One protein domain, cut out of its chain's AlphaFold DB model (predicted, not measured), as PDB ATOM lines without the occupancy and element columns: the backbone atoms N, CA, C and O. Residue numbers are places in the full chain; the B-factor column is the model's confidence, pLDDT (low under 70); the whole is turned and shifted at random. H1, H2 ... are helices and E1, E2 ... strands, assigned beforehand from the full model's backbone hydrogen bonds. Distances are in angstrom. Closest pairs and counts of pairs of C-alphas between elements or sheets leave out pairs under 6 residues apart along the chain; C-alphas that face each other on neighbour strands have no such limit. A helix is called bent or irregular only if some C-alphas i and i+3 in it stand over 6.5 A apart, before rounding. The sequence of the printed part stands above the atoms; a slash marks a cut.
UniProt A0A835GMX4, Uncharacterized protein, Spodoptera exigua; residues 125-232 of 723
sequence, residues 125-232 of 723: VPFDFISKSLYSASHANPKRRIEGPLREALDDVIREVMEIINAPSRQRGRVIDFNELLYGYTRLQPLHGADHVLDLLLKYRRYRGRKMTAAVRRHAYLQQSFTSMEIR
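AT A GLANCE: This is residues 125 to 232 of the 723 residues of an uncharacterized protein of Spodoptera exigua (UniProt A0A835GMX4). Look for a long, twisted sheet of three bent strands, E2, E3 and E4, side by side, with one long helix, H1, packed on one face. The short strand E1 adds a fourth strand along the E2 edge, and the loop of residues 131 to 147 leads from it to the helix. The printed part has 108 residues, with one named helix and four named strands in the order E1, H1, E2, E3, E4; the sheet's order is E1, E2, E3, E4, all antiparallel. The class is mixed, helices and strands. The whole is loose, with a radius of gyration of the C-alphas of 16.6 A, and it is only just flat, spanning 53 by 36 by 20 A.

HOW THE PARTS SIT: Begin with E2, residues 174 to 189, E3, residues 193 to 206, and E4, residues 212 to 225, a meander, each strand the antiparallel neighbour of the one before. E2 and E3 form a hairpin; look at N 185 and O 197, 2.8 A apart, within hydrogen-bond range. E3 and E4 form another hairpin, with N 200 and O 218 at 2.8 A. E2 bends by 79 degrees at residue 182, E3 by 62 degrees at residue 199 and E4 by 60 degrees at residue 215. The edge strand E1, residues 128 to 130, is the antiparallel neighbour of E2, with N 130 and O 184 at 2.8 A; E1 and E4 are apart. H1, residues 148 to 171, is on the sheet, with 48 pairs of C-alphas within 10 A. Its closest C-alphas to E2 are those of Ser 169 and Val 175, 6.0 A apart; it is near E3 and E4, with 10 and 6 pairs within 10 A. H1 has 17 of 20 O i to N i+4 pairs within hydrogen-bond range.

IN THESE COORDINATES: Find C-alpha 174 at (237.112, 203.352, 235.159), where E2 begins; it runs 36.1 A to C-alpha 189. E3 measures 35.9 A, and E4 36.8 A, ending at C-alpha 225, (219.667, 211.438, 212.047). H1 starts at C-alpha 148, (236.766, 223.035, 209.619), and runs 34.7 A; it has a kink of 31 degrees near residue 165 and is only just irregular, with C-alphas 165 and 168 at 6.8 A. E1 is 6.5 A long.

THE WHOLE: The two C-alphas farthest apart are those of Arg 210 and Arg 232, at 55.3 A. The printed part has no cut. The link from E1 to H1 is long, and within it residues 134 to 135 pair antiparallel with residues 129 to 130 of E1 and with residues 143 to 144. The other links are tight. Mean pLDDT of the printed part is 85.6; residue 208 and residues 227 to 232 are under 70.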
ATOM      1  N   VAL A 125     224.910 207.169 196.847       88.25
ATOM      2  CA  VAL A 125     225.594 208.072 197.791       88.25
ATOM      3  C   VAL A 125     226.915 207.441 198.284       88.25
ATOM      4  O   VAL A 125     226.879 206.491 199.083       88.25
ATOM      5  N   PRO A 126     228.093 207.959 197.875       89.62
ATOM      6  CA  PRO A 126     229.379 207.339 198.179       89.62
ATOM      7  C   PRO A 126     229.843 207.637 199.611       89.62
ATOM      8  O   PRO A 126     229.428 208.611 200.240       89.62
ATOM      9  N   PHE A 127     230.761 206.811 200.121       91.62
ATOM     10  CA  PHE A 127     231.469 207.075 201.375       91.62
ATOM     11  C   PHE A 127     232.787 207.824 201.130       91.62
ATOM     12  O   PHE A 127     233.723 207.274 200.548       91.62
ATOM     13  N   ASP A 128     232.898 209.027 201.688       93.62
ATOM     14  CA  ASP A 128     234.163 209.739 201.862       93.62
ATOM     15  C   ASP A 128     235.035 209.007 202.899       93.62
ATOM     16  O   ASP A 128     234.594 208.704 204.013       93.62
ATOM     17  N   PHE A 129     236.299 208.751 202.565       95.38
ATOM     18  CA  PHE A 129     237.267 208.108 203.454       95.38
ATOM     19  C   PHE A 129     238.098 209.146 204.223       95.38
ATOM     20  O   PHE A 129     238.804 209.982 203.656       95.38
ATOM     21  N   ILE A 130     238.047 209.066 205.549       94.25
ATOM     22  CA  ILE A 130     238.736 209.955 206.485       94.25
ATOM     23  C   ILE A 130     239.996 209.261 207.005       94.25
ATOM     24  O   ILE A 130     239.941 208.155 207.535       94.25
ATOM     25  N   SER A 131     241.138 209.940 206.949       91.88
ATOM     26  CA  SER A 131     242.354 209.538 207.670       91.88
ATOM     27  C   SER A 131     243.122 210.778 208.158       91.88
ATOM     28  O   SER A 131     242.576 211.587 208.903       91.88
ATOM     29  N   LYS A 132     244.370 210.987 207.716       88.88
ATOM     30  CA  LYS A 132     245.087 212.274 207.869       88.88
ATOM     31  C   LYS A 132     244.621 213.330 206.854       88.88
ATOM     32  O   LYS A 132     244.863 214.520 207.043       88.88
ATOM     33  N   SER A 133     243.975 212.869 205.789       92.62
ATOM     34  CA  SER A 133     243.326 213.642 204.733       92.62
ATOM     35  C   SER A 133     241.911 213.105 204.539       92.62
ATOM     36  O   SER A 133     241.628 211.970 204.932       92.62
ATOM     37  N   LEU A 134     241.051 213.919 203.940       92.88
ATOM     38  CA  LEU A 134     239.748 213.497 203.447       92.88
ATOM     39  C   LEU A 134     239.908 213.069 201.985       92.88
ATOM     40  O   LEU A 134     240.523 213.791 201.195       92.88
ATOM     41  N   TYR A 135     239.378 211.899 201.658       93.31
ATOM     42  CA  TYR A 135     239.376 211.318 200.325       93.31
ATOM     43  C   TYR A 135     237.928 211.161 199.872       93.31
ATOM     44  O   TYR A 135     237.123 210.603 200.613       93.31
ATOM     45  N   SER A 136     237.606 211.666 198.688       89.00
ATOM     46  CA  SER A 136     236.232 211.792 198.194       89.00
ATOM     47  C   SER A 136     236.199 211.487 196.704       89.00
ATOM     48  O   SER A 136     237.115 211.891 195.992       89.00
ATOM     49  N   ALA A 137     235.178 210.762 196.246       81.62
ATOM     50  CA  ALA A 137     234.998 210.430 194.831       81.62
ATOM     51  C   ALA A 137     234.141 211.465 194.079       81.62
ATOM     52  O   ALA A 137     234.265 211.585 192.871       81.62
ATOM     53  N   SER A 138     233.305 212.226 194.790       74.62
ATOM     54  CA  SER A 138     232.367 213.219 194.240       74.62
ATOM     55  C   SER A 138     232.891 214.660 194.332       74.62
ATOM     56  O   SER A 138     232.119 215.618 194.363       74.62
ATOM     57  N   HIS A 139     234.210 214.832 194.445       79.69
ATOM     58  CA  HIS A 139     234.836 216.135 194.640       79.69
ATOM     59  C   HIS A 139     236.123 216.251 193.816       79.69
ATOM     60  O   HIS A 139     237.117 215.597 194.134       79.69
ATOM     61  N   ALA A 140     236.130 217.174 192.848       71.06
ATOM     62  CA  ALA A 140     237.186 217.397 191.846       71.06
ATOM     63  C   ALA A 140     238.629 217.568 192.386       71.06
ATOM     64  O   ALA A 140     239.599 217.482 191.636       71.06
ATOM     65  N   ASN A 141     238.809 217.791 193.694       79.56
ATOM     66  CA  ASN A 141     240.054 217.427 194.374       79.56
ATOM     67  C   ASN A 141     239.814 216.207 195.287       79.56
ATOM     68  O   ASN A 141     239.383 216.399 196.434       79.56
ATOM     69  N   PRO A 142     240.136 214.977 194.835       84.12
ATOM     70  CA  PRO A 142     239.804 213.748 195.555       84.12
ATOM     71  C   PRO A 142     240.693 213.478 196.779       84.12
ATOM     72  O   PRO A 142     240.503 212.478 197.470       84.12
ATOM     73  N   LYS A 143     241.667 214.351 197.088       92.00
ATOM     74  CA  LYS A 143     242.508 214.267 198.294       92.00
ATOM     75  C   LYS A 143     242.714 215.650 198.917       92.00
ATOM     76  O   LYS A 143     243.721 216.327 198.690       92.00
ATOM     77  N   ARG A 144     241.789 216.036 199.794       90.12
ATOM     78  CA  ARG A 144     241.772 217.336 200.481       90.12
ATOM     79  C   ARG A 144     242.168 217.235 201.960       90.12
ATOM     80  O   ARG A 144     242.335 216.154 202.534       90.12
ATOM     81  N   ARG A 145     242.385 218.386 202.606       90.44
ATOM     82  CA  ARG A 145     242.424 218.447 204.079       90.44
ATOM     83  C   ARG A 145     241.006 218.244 204.613       90.44
ATOM     84  O   ARG A 145     240.052 218.631 203.953       90.44
ATOM     85  N   ILE A 146     240.882 217.679 205.813       89.06
ATOM     86  CA  ILE A 146     239.602 217.671 206.530       89.06
ATOM     87  C   ILE A 146     239.253 219.129 206.853       89.06
ATOM     88  O   ILE A 146     240.045 219.831 207.489       89.06
ATOM     89  N   GLU A 147     238.102 219.579 206.370       86.50
ATOM     90  CA  GLU A 147     237.635 220.957 206.505       86.50
ATOM     91  C   GLU A 147     237.175 221.270 207.934       86.50
ATOM     92  O   GLU A 147     236.865 220.371 208.719       86.50
ATOM     93  N   GLY A 148     237.137 222.561 208.281       86.81
ATOM     94  CA  GLY A 148     236.766 223.035 209.619       86.81
ATOM     95  C   GLY A 148     235.426 222.479 210.123       86.81
ATOM     96  O   GLY A 148     235.426 221.860 211.186       86.81
ATOM     97  N   PRO A 149     234.317 222.622 209.367       86.12
ATOM     98  CA  PRO A 149     232.998 222.143 209.789       86.12
ATOM     99  C   PRO A 149     232.928 220.622 209.976       86.12
ATOM    100  O   PRO A 149     232.483 220.161 211.025       86.12
ATOM    101  N   LEU A 150     233.437 219.835 209.016       88.12
ATOM    102  CA  LEU A 150     233.456 218.369 209.123       88.12
ATOM    103  C   LEU A 150     234.309 217.904 210.308       88.12
ATOM    104  O   LEU A 150     233.921 216.996 211.038       88.12
ATOM    105  N   ARG A 151     235.459 218.546 210.541       89.69
ATOM    106  CA  ARG A 151     236.271 218.272 211.729       89.69
ATOM    107  C   ARG A 151     235.525 218.622 213.016       89.69
ATOM    108  O   ARG A 151     235.656 217.884 213.986       89.69
ATOM    109  N   GLU A 152     234.767 219.717 213.041       86.62
ATOM    110  CA  GLU A 152     234.002 220.098 214.227       86.62
ATOM    111  C   GLU A 152     232.892 219.084 214.539       86.62
ATOM    112  O   GLU A 152     232.769 218.664 215.689       86.62
ATOM    113  N   ALA A 153     232.164 218.632 213.513       86.94
ATOM    114  CA  ALA A 153     231.164 217.573 213.632       86.94
ATOM    115  C   ALA A 153     231.784 216.258 214.135       86.94
ATOM    116  O   ALA A 153     231.296 215.680 215.102       86.94
ATOM    117  N   LEU A 154     232.914 215.822 213.561       89.50
ATOM    118  CA  LEU A 154     233.622 214.616 214.008       89.50
ATOM    119  C   LEU A 154     234.150 214.739 215.450       89.50
ATOM    120  O   LEU A 154     234.053 213.774 216.206       89.50
ATOM    121  N   ASP A 155     234.674 215.902 215.860       87.94
ATOM    122  CA  ASP A 155     235.081 216.161 217.252       87.94
ATOM    123  C   ASP A 155     233.880 216.028 218.217       87.94
ATOM    124  O   ASP A 155     234.022 215.448 219.299       87.94
ATOM    125  N   ASP A 156     232.702 216.542 217.839       84.94
ATOM    126  CA  ASP A 156     231.485 216.498 218.661       84.94
ATOM    127  C   ASP A 156     230.855 215.093 218.716       84.94
ATOM    128  O   ASP A 156     230.530 214.625 219.808       84.94
ATOM    129  N   VAL A 157     230.775 214.380 217.588       88.50
ATOM    130  CA  VAL A 157     230.327 212.975 217.517       88.50
ATOM    131  C   VAL A 157     231.247 212.070 218.344       88.50
ATOM    132  O   VAL A 157     230.783 211.251 219.139       88.50
ATOM    133  N   ILE A 158     232.572 212.239 218.232       88.75
ATOM    134  CA  ILE A 158     233.533 211.481 219.047       88.75
ATOM    135  C   ILE A 158     233.373 211.826 220.533       88.75
ATOM    136  O   ILE A 158     233.438 210.924 221.370       88.75
ATOM    137  N   ARG A 159     233.142 213.096 220.896       84.62
ATOM    138  CA  ARG A 159     232.869 213.499 222.288       84.62
ATOM    139  C   ARG A 159     231.647 212.757 222.842       84.62
ATOM    140  O   ARG A 159     231.749 212.172 223.918       84.62
ATOM    141  N   GLU A 160     230.541 212.741 222.110       83.50
ATOM    142  CA  GLU A 160     229.272 212.126 222.510       83.50
ATOM    143  C   GLU A 160     229.384 210.604 222.687       83.50
ATOM    144  O   GLU A 160     229.125 210.075 223.772       83.50
ATOM    145  N   VAL A 161     229.936 209.907 221.686       87.50
ATOM    146  CA  VAL A 161     230.268 208.473 221.756       87.50
ATOM    147  C   VAL A 161     231.146 208.163 222.967       87.50
ATOM    148  O   VAL A 161     230.937 207.174 223.678       87.50
ATOM    149  N   MET A 162     232.121 209.025 223.259       85.88
ATOM    150  CA  MET A 162     232.974 208.881 224.433       85.88
ATOM    151  C   MET A 162     232.238 209.151 225.749       85.88
ATOM    152  O   MET A 162     232.624 208.571 226.765       85.88
ATOM    153  N   GLU A 163     231.199 209.982 225.787       82.38
ATOM    154  CA  GLU A 163     230.377 210.212 226.980       82.38
ATOM    155  C   GLU A 163     229.458 209.015 227.271       82.38
ATOM    156  O   GLU A 163     229.474 208.529 228.415       82.38
ATOM    157  N   ILE A 164     228.807 208.466 226.235       83.25
ATOM    158  CA  ILE A 164     228.012 207.224 226.257       83.25
ATOM    159  C   ILE A 164     228.873 206.052 226.752       83.25
ATOM    160  O   ILE A 164     228.582 205.447 227.785       83.25
ATOM    161  N   ILE A 165     230.017 205.784 226.105       84.94
ATOM    162  CA  ILE A 165     230.967 204.723 226.502       84.94
ATOM    163  C   ILE A 165     231.485 204.923 227.940       84.94
ATOM    164  O   ILE A 165     231.756 203.954 228.672       84.94
ATOM    165  N   ASN A 166     231.622 206.176 228.390       85.50
ATOM    166  CA  ASN A 166     232.056 206.471 229.750       85.50
ATOM    167  C   ASN A 166     230.951 206.388 230.806       85.50
ATOM    168  O   ASN A 166     231.306 206.282 231.977       85.50
ATOM    169  N   ALA A 167     229.657 206.426 230.484       83.25
ATOM    170  CA  ALA A 167     228.593 206.361 231.493       83.25
ATOM    171  C   ALA A 167     228.648 205.058 232.340       83.25
ATOM    172  O   ALA A 167     228.920 205.148 233.546       83.25
ATOM    173  N   PRO A 168     228.568 203.838 231.763       85.44
ATOM    174  CA  PRO A 168     228.704 202.591 232.523       85.44
ATOM    175  C   PRO A 168     230.158 202.303 232.945       85.44
ATOM    176  O   PRO A 168     230.414 201.493 233.841       85.44
ATOM    177  N   SER A 169     231.150 202.945 232.315       83.00
ATOM    178  CA  SER A 169     232.561 202.801 232.706       83.00
ATOM    179  C   SER A 169     232.878 203.557 234.000       83.00
ATOM    180  O   SER A 169     233.536 202.985 234.877       83.00
ATOM    181  N   ARG A 170     232.340 204.779 234.158       81.44
ATOM    182  CA  ARG A 170     232.459 205.628 235.356       81.44
ATOM    183  C   ARG A 170     231.892 204.924 236.589       81.44
ATOM    184  O   ARG A 170     232.616 204.773 237.572       81.44
ATOM    185  N   GLN A 171     230.672 204.383 236.496       82.06
ATOM    186  CA  GLN A 171     230.037 203.568 237.551       82.06
ATOM    187  C   GLN A 171     230.945 202.419 238.036       82.06
ATOM    188  O   GLN A 171     231.035 202.124 239.226       82.06
ATOM    189  N   ARG A 172     231.683 201.791 237.110       82.31
ATOM    190  CA  ARG A 172     232.597 200.667 237.380       82.31
ATOM    191  C   ARG A 172     233.998 201.107 237.862       82.31
ATOM    192  O   ARG A 172     234.878 200.260 238.020       82.31
ATOM    193  N   GLY A 173     234.229 202.398 238.124       81.12
ATOM    194  CA  GLY A 173     235.497 202.942 238.644       81.12
ATOM    195  C   GLY A 173     236.614 203.058 237.597       81.12
ATOM    196  O   GLY A 173     237.794 202.833 237.907       81.12
ATOM    197  N   ARG A 174     236.239 203.337 236.343       84.62
ATOM    198  CA  ARG A 174     237.112 203.352 235.159       84.62
ATOM    199  C   ARG A 174     236.794 204.558 234.277       84.62
ATOM    200  O   ARG A 174     235.664 205.031 234.271       84.62
ATOM    201  N   VAL A 175     237.774 205.012 233.503       85.00
ATOM    202  CA  VAL A 175     237.573 206.012 232.443       85.00
ATOM    203  C   VAL A 175     238.228 205.489 231.174       85.00
ATOM    204  O   VAL A 175     239.266 204.830 231.231       85.00
ATOM    205  N   ILE A 176     237.614 205.763 230.035       88.12
ATOM    206  CA  ILE A 176     238.189 205.530 228.717       88.12
ATOM    207  C   ILE A 176     238.411 206.918 228.119       88.12
ATOM    208  O   ILE A 176     237.469 207.698 228.016       88.12
ATOM    209  N   ASP A 177     239.651 207.268 227.796       87.50
ATOM    210  CA  ASP A 177     239.971 208.508 227.085       87.50
ATOM    211  C   ASP A 177     240.149 208.197 225.590       87.50
ATOM    212  O   ASP A 177     240.719 207.165 225.238       87.50
ATOM    213  N   PHE A 178     239.692 209.085 224.711       90.00
ATOM    214  CA  PHE A 178     240.039 209.044 223.287       90.00
ATOM    215  C   PHE A 178     241.541 209.324 223.098       90.00
ATOM    216  O   PHE A 178     242.144 210.036 223.909       90.00
ATOM    217  N   ASN A 179     242.154 208.744 222.063       90.88
ATOM    218  CA  ASN A 179     243.540 209.027 221.688       90.88
ATOM    219  C   ASN A 179     243.656 209.601 220.276       90.88
ATOM    220  O   ASN A 179     244.218 210.677 220.117       90.88
ATOM    221  N   GLU A 180     243.164 208.869 219.278       91.50
ATOM    222  CA  GLU A 180     243.196 209.267 217.869       91.50
ATOM    223  C   GLU A 180     242.144 208.488 217.066       91.50
ATOM    224  O   GLU A 180     241.763 207.374 217.435       91.50
ATOM    225  N   LEU A 181     241.687 209.089 215.968       92.00
ATOM    226  CA  LEU A 181     240.945 208.419 214.904       92.00
ATOM    227  C   LEU A 181     241.992 207.829 213.951       92.00
ATOM    228  O   LEU A 181     242.828 208.571 213.439       92.00
ATOM    229  N   LEU A 182     241.985 206.511 213.750       92.69
ATOM    230  CA  LEU A 182     242.938 205.841 212.857       92.69
ATOM    231  C   LEU A 182     242.526 206.040 211.394       92.69
ATOM    232  O   LEU A 182     243.335 206.441 210.558       92.69
ATOM    233  N   TYR A 183     241.246 205.802 211.127       94.88
ATOM    234  CA  TYR A 183     240.528 206.186 209.920       94.88
ATOM    235  C   TYR A 183     239.024 206.211 210.214       94.88
ATOM    236  O   TYR A 183     238.575 205.777 211.278       94.88
ATOM    237  N   GLY A 184     238.237 206.682 209.260       95.31
ATOM    238  CA  GLY A 184     236.800 206.482 209.241       95.31
ATOM    239  C   GLY A 184     236.238 206.563 207.829       95.31
ATOM    240  O   GLY A 184     236.958 206.875 206.884       95.31
ATOM    241  N   TYR A 185     234.946 206.309 207.704       95.00
ATOM    242  CA  TYR A 185     234.155 206.579 206.511       95.00
ATOM    243  C   TYR A 185     232.981 207.468 206.908       95.00
ATOM    244  O   TYR A 185     232.435 207.304 208.002       95.00
ATOM    245  N   THR A 186     232.598 208.400 206.041       93.50
ATOM    246  CA  THR A 186     231.449 209.282 206.248       93.50
ATOM    247  C   THR A 186     230.633 209.411 204.970       93.50
ATOM    248  O   THR A 186     231.202 209.451 203.887       93.50
ATOM    249  N   ARG A 187     229.310 209.512 205.081       91.69
ATOM    250  CA  ARG A 187     228.439 209.949 203.978       91.69
ATOM    251  C   ARG A 187     227.267 210.757 204.518       91.69
ATOM    252  O   ARG A 187     226.935 210.647 205.697       91.69
ATOM    253  N   LEU A 188     226.650 211.556 203.657       89.38
ATOM    254  CA  LEU A 188     225.473 212.355 203.978       89.38
ATOM    255  C   LEU A 188     224.298 211.839 203.144       89.38
ATOM    256  O   LEU A 188     224.296 212.012 201.931       89.38
ATOM    257  N   GLN A 189     223.328 211.183 203.781       85.31
ATOM    258  CA  GLN A 189     222.079 210.781 203.136       85.31
ATOM    259  C   GLN A 189     221.111 211.980 203.162       85.31
ATOM    260  O   GLN A 189     220.734 212.390 204.264       85.31
ATOM    261  N   PRO A 190     220.668 212.533 202.013       80.06
ATOM    262  CA  PRO A 190     219.864 213.763 201.983       80.06
ATOM    263  C   PRO A 190     218.556 213.705 202.784       80.06
ATOM    264  O   PRO A 190     218.133 214.721 203.323       80.06
ATOM    265  N   LEU A 191     217.941 212.521 202.894       77.88
ATOM    266  CA  LEU A 191     216.686 212.312 203.627       77.88
ATOM    267  C   LEU A 191     216.888 211.924 205.100       77.88
ATOM    268  O   LEU A 191     216.041 212.222 205.935       77.88
ATOM    269  N   HIS A 192     217.986 211.237 205.436       79.19
ATOM    270  CA  HIS A 192     218.116 210.556 206.732       79.19
ATOM    271  C   HIS A 192     219.126 211.188 207.690       79.19
ATOM    272  O   HIS A 192     218.944 211.052 208.898       79.19
ATOM    273  N   GLY A 193     220.170 211.863 207.197       86.31
ATOM    274  CA  GLY A 193     221.233 212.440 208.028       86.31
ATOM    275  C   GLY A 193     222.635 211.944 207.672       86.31
ATOM    276  O   GLY A 193     222.896 211.502 206.552       86.31
ATOM    277  N   ALA A 194     223.565 212.043 208.621       89.94
ATOM    278  CA  ALA A 194     224.966 211.680 208.419       89.94
ATOM    279  C   ALA A 194     225.293 210.291 208.989       89.94
ATOM    280  O   ALA A 194     225.029 209.996 210.153       89.94
ATOM    281  N   ASP A 195     225.932 209.458 208.173       91.69
ATOM    282  CA  ASP A 195     226.421 208.131 208.550       91.69
ATOM    283  C   ASP A 195     227.934 208.181 208.783       91.69
ATOM    284  O   ASP A 195     228.681 208.674 207.930       91.69
ATOM    285  N   HIS A 196     228.410 207.597 209.884       93.19
ATOM    286  CA  HIS A 196     229.834 207.512 210.208       93.19
ATOM    287  C   HIS A 196     230.253 206.099 210.638       93.19
ATOM    288  O   HIS A 196     229.666 205.492 211.533       93.19
ATOM    289  N   VAL A 197     231.346 205.600 210.056       94.62
ATOM    290  CA  VAL A 197     232.014 204.355 210.465       94.62
ATOM    291  C   VAL A 197     233.433 204.698 210.902       94.62
ATOM    292  O   VAL A 197     234.305 204.909 210.065       94.62
ATOM    293  N   LEU A 198     233.673 204.804 212.209       94.94
ATOM    294  CA  LEU A 198     234.907 205.362 212.779       94.94
ATOM    295  C   LEU A 198     235.760 204.284 213.460       94.94
ATOM    296  O   LEU A 198     235.257 203.535 214.295       94.94
ATOM    297  N   ASP A 199     237.064 204.241 213.177       95.25
ATOM    298  CA  ASP A 199     238.031 203.391 213.881       95.25
ATOM    299  C   ASP A 199     238.801 204.193 214.940       95.25
ATOM    300  O   ASP A 199     239.758 204.920 214.658       95.25
ATOM    301  N   LEU A 200     238.348 204.076 216.187       93.81
ATOM    302  CA  LEU A 200     238.814 204.864 217.319       93.81
ATOM    303  C   LEU A 200     239.885 204.099 218.105       93.81
ATOM    304  O   LEU A 200     239.628 203.021 218.655       93.81
ATOM    305  N   LEU A 201     241.073 204.690 218.257       93.88
ATOM    306  CA  LEU A 201     242.043 204.226 219.243       93.88
ATOM    307  C   LEU A 201     241.773 204.902 220.588       93.88
ATOM    308  O   LEU A 201     241.825 206.126 220.730       93.88
ATOM    309  N   LEU A 202     241.513 204.083 221.604       92.25
ATOM    310  CA  LEU A 202     241.114 204.507 222.941       92.25
ATOM    311  C   LEU A 202     242.163 204.106 223.988       92.25
ATOM    312  O   LEU A 202     242.824 203.074 223.882       92.25
ATOM    313  N   LYS A 203     242.292 204.904 225.049       90.50
ATOM    314  CA  LYS A 203     243.156 204.660 226.211       90.50
ATOM    315  C   LYS A 203     242.293 204.366 227.440       90.50
ATOM    316  O   LYS A 203     241.815 205.267 228.126       90.50
ATOM    317  N   TYR A 204     242.113 203.082 227.737       87.12
ATOM    318  CA  TYR A 204     241.422 202.588 228.929       87.12
ATOM    319  C   TYR A 204     242.282 202.816 230.181       87.12
ATOM    320  O   TYR A 204     243.433 202.374 230.238       87.12
ATOM    321  N   ARG A 205     241.720 203.479 231.197       86.31
ATOM    322  CA  ARG A 205     242.376 203.826 232.466       86.31
ATOM    323  C   ARG A 205     241.574 203.281 233.653       86.31
ATOM    324  O   ARG A 205     240.461 203.725 233.946       86.31
ATOM    325  N   ARG A 206     242.154 202.320 234.378       82.19
ATOM    326  CA  ARG A 206     241.575 201.769 235.615       82.19
ATOM    327  C   ARG A 206     242.098 202.531 236.835       82.19
ATOM    328  O   ARG A 206     243.295 202.483 237.112       82.19
ATOM    329  N   TYR A 207     241.193 203.159 237.588       74.94
ATOM    330  CA  TYR A 207     241.524 203.890 238.818       74.94
ATOM    331  C   TYR A 207     241.245 203.075 240.092       74.94
ATOM    332  O   TYR A 207     241.991 203.186 241.060       74.94
ATOM    333  N   ARG A 208     240.213 202.216 240.093       69.31
ATOM    334  CA  ARG A 208     239.862 201.365 241.247       69.31
ATOM    335  C   ARG A 208     240.668 200.054 241.259       69.31
ATOM    336  O   ARG A 208     240.408 199.150 240.458       69.31
ATOM    337  N   GLY A 209     241.618 199.937 242.190       73.88
ATOM    338  CA  GLY A 209     242.523 198.786 242.349       73.88
ATOM    339  C   GLY A 209     243.919 199.049 241.769       73.88
ATOM    340  O   GLY A 209     244.371 200.192 241.743       73.88
ATOM    341  N   ARG A 210     244.613 198.006 241.285       75.75
ATOM    342  CA  ARG A 210     245.903 198.171 240.588       75.75
ATOM    343  C   ARG A 210     245.701 199.057 239.352       75.75
ATOM    344  O   ARG A 210     244.937 198.695 238.456       75.75
ATOM    345  N   LYS A 211     246.385 200.208 239.320       80.56
ATOM    346  CA  LYS A 211     246.369 201.130 238.176       80.56
ATOM    347  C   LYS A 211     246.839 200.390 236.924       80.56
ATOM    348  O   LYS A 211     247.854 199.697 236.955       80.56
ATOM    349  N   MET A 212     246.085 200.537 235.841       82.12
ATOM    350  CA  MET A 212     246.353 199.903 234.552       82.12
ATOM    351  C   MET A 212     245.928 200.854 233.437       82.12
ATOM    352  O   MET A 212     244.835 201.426 233.489       82.12
ATOM    353  N   THR A 213     246.792 200.987 232.435       86.31
ATOM    354  CA  THR A 213     246.551 201.728 231.196       86.31
ATOM    355  C   THR A 213     246.695 200.770 230.023       86.31
ATOM    356  O   THR A 213     247.748 200.153 229.883       86.31
ATOM    357  N   ALA A 214     245.663 200.648 229.193       87.31
ATOM    358  CA  ALA A 214     245.678 199.798 228.004       87.31
ATOM    359  C   ALA A 214     245.182 200.584 226.785       87.31
ATOM    360  O   ALA A 214     244.223 201.351 226.895       87.31
ATOM    361  N   ALA A 215     245.828 200.386 225.637       90.44
ATOM    362  CA  ALA A 215     245.293 200.822 224.354       90.44
ATOM    363  C   ALA A 215     244.224 199.819 223.889       90.44
ATOM    364  O   ALA A 215     244.405 198.610 224.040       90.44
ATOM    365  N   VAL A 216     243.108 200.314 223.362       90.19
ATOM    366  CA  VAL A 216     241.978 199.513 222.882       90.19
ATOM    367  C   VAL A 216     241.471 200.140 221.588       90.19
ATOM    368  O   VAL A 216     241.041 201.288 221.598       90.19
ATOM    369  N   ARG A 217     241.514 199.394 220.486       93.00
ATOM    370  CA  ARG A 217     240.928 199.790 219.198       93.00
ATOM    371  C   ARG A 217     239.433 199.451 219.187       93.00
ATOM    372  O   ARG A 217     239.053 198.389 219.690       93.00
ATOM    373  N   ARG A 218     238.587 200.340 218.664       90.75
ATOM    374  CA  ARG A 218     237.133 200.146 218.555       90.75
ATOM    375  C   ARG A 218     236.589 200.775 217.279       90.75
ATOM    376  O   ARG A 218     236.658 201.986 217.124       90.75
ATOM    377  N   HIS A 219     235.952 199.953 216.452       92.50
ATOM    378  CA  HIS A 219     235.042 200.438 215.424       92.50
ATOM    379  C   HIS A 219     233.741 200.921 216.082       92.50
ATOM    380  O   HIS A 219     233.212 200.242 216.969       92.50
ATOM    381  N   ALA A 220     233.249 202.076 215.649       91.12
ATOM    382  CA  ALA A 220     231.948 202.631 215.989       91.12
ATOM    383  C   ALA A 220     231.161 202.852 214.692       91.12
ATOM    384  O   ALA A 220     231.687 203.442 213.750       91.12
ATOM    385  N   TYR A 221     229.923 202.367 214.660       92.44
ATOM    386  CA  TYR A 221     228.966 202.570 213.573       92.44
ATOM    387  C   TYR A 221     227.895 203.500 214.128       92.44
ATOM    388  O   TYR A 221     227.341 203.213 215.191       92.44
ATOM    389  N   LEU A 222     227.706 204.648 213.488       89.94
ATOM    390  CA  LEU A 222     226.986 205.789 214.039       89.94
ATOM    391  C   LEU A 222     226.129 206.406 212.938       89.94
ATOM    392  O   LEU A 222     226.604 206.582 211.818       89.94
ATOM    393  N   GLN A 223     224.903 206.780 213.283       86.81
ATOM    394  CA  GLN A 223     223.996 207.509 212.409       86.81
ATOM    395  C   GLN A 223     223.479 208.726 213.172       86.81
ATOM    396  O   GLN A 223     222.804 208.587 214.191       86.81
ATOM    397  N   GLN A 224     223.832 209.914 212.692       84.44
ATOM    398  CA  GLN A 224     223.311 211.185 213.168       84.44
ATOM    399  C   GLN A 224     222.099 211.535 212.304       84.44
ATOM    400  O   GLN A 224     222.245 212.121 211.229       84.44
ATOM    401  N   SER A 225     220.909 211.141 212.759       78.19
ATOM    402  CA  SER A 225     219.667 211.438 212.047       78.19
ATOM    403  C   SER A 225     219.382 212.941 212.007       78.19
ATOM    404  O   SER A 225     219.653 213.649 212.982       78.19
ATOM    405  N   PHE A 226     218.780 213.427 210.921       76.12
ATOM    406  CA  PHE A 226     218.140 214.745 210.947       76.12
ATOM    407  C   PHE A 226     216.968 214.759 211.947       76.12
ATOM    408  O   PHE A 226     216.397 213.717 212.275       76.12
ATOM    409  N   THR A 227     216.636 215.941 212.470       68.75
ATOM    410  CA  THR A 227     215.402 216.162 213.240       68.75
ATOM    411  C   THR A 227     214.215 216.362 212.295       68.75
ATOM    412  O   THR A 227     214.393 216.459 211.081       68.75
ATOM    413  N   SER A 228     213.010 216.497 212.853       61.34
ATOM    414  CA  SER A 228     211.873 217.086 212.140       61.34
ATOM    415  C   SER A 228     212.244 218.429 211.491       61.34
ATOM    416  O   SER A 228     213.147 219.142 211.952       61.34
ATOM    417  N   MET A 229     211.546 218.768 210.404       61.56
ATOM    418  CA  MET A 229     211.713 220.043 209.711       61.56
ATOM    419  C   MET A 229     211.156 221.182 210.574       61.56
ATOM    420  O   MET A 229     209.948 221.313 210.740       61.56
ATOM    421  N   GLU A 230     212.037 222.019 211.119       57.69
ATOM    422  CA  GLU A 230     211.635 223.183 211.912       57.69
ATOM    423  C   GLU A 230     211.385 224.382 210.987       57.69
ATOM    424  O   GLU A 230     212.317 225.087 210.589       57.69
ATOM    425  N   ILE A 231     210.119 224.611 210.628       58.56
ATOM    426  CA  ILE A 231     209.707 225.815 209.898       58.56
ATOM    427  C   ILE A 231     209.834 227.009 210.846       58.56
ATOM    428  O   ILE A 231     209.118 227.115 211.839       58.56
ATOM    429  N   ARG A 232     210.750 227.928 210.528       52.34
ATOM    430  CA  ARG A 232     210.853 229.219 211.207       52.34
ATOM    431  C   ARG A 232     210.183 230.289 210.360       52.34
ATOM    432  O   ARG A 232     210.740 230.712 209.349       52.34
TER     433      ARG A 232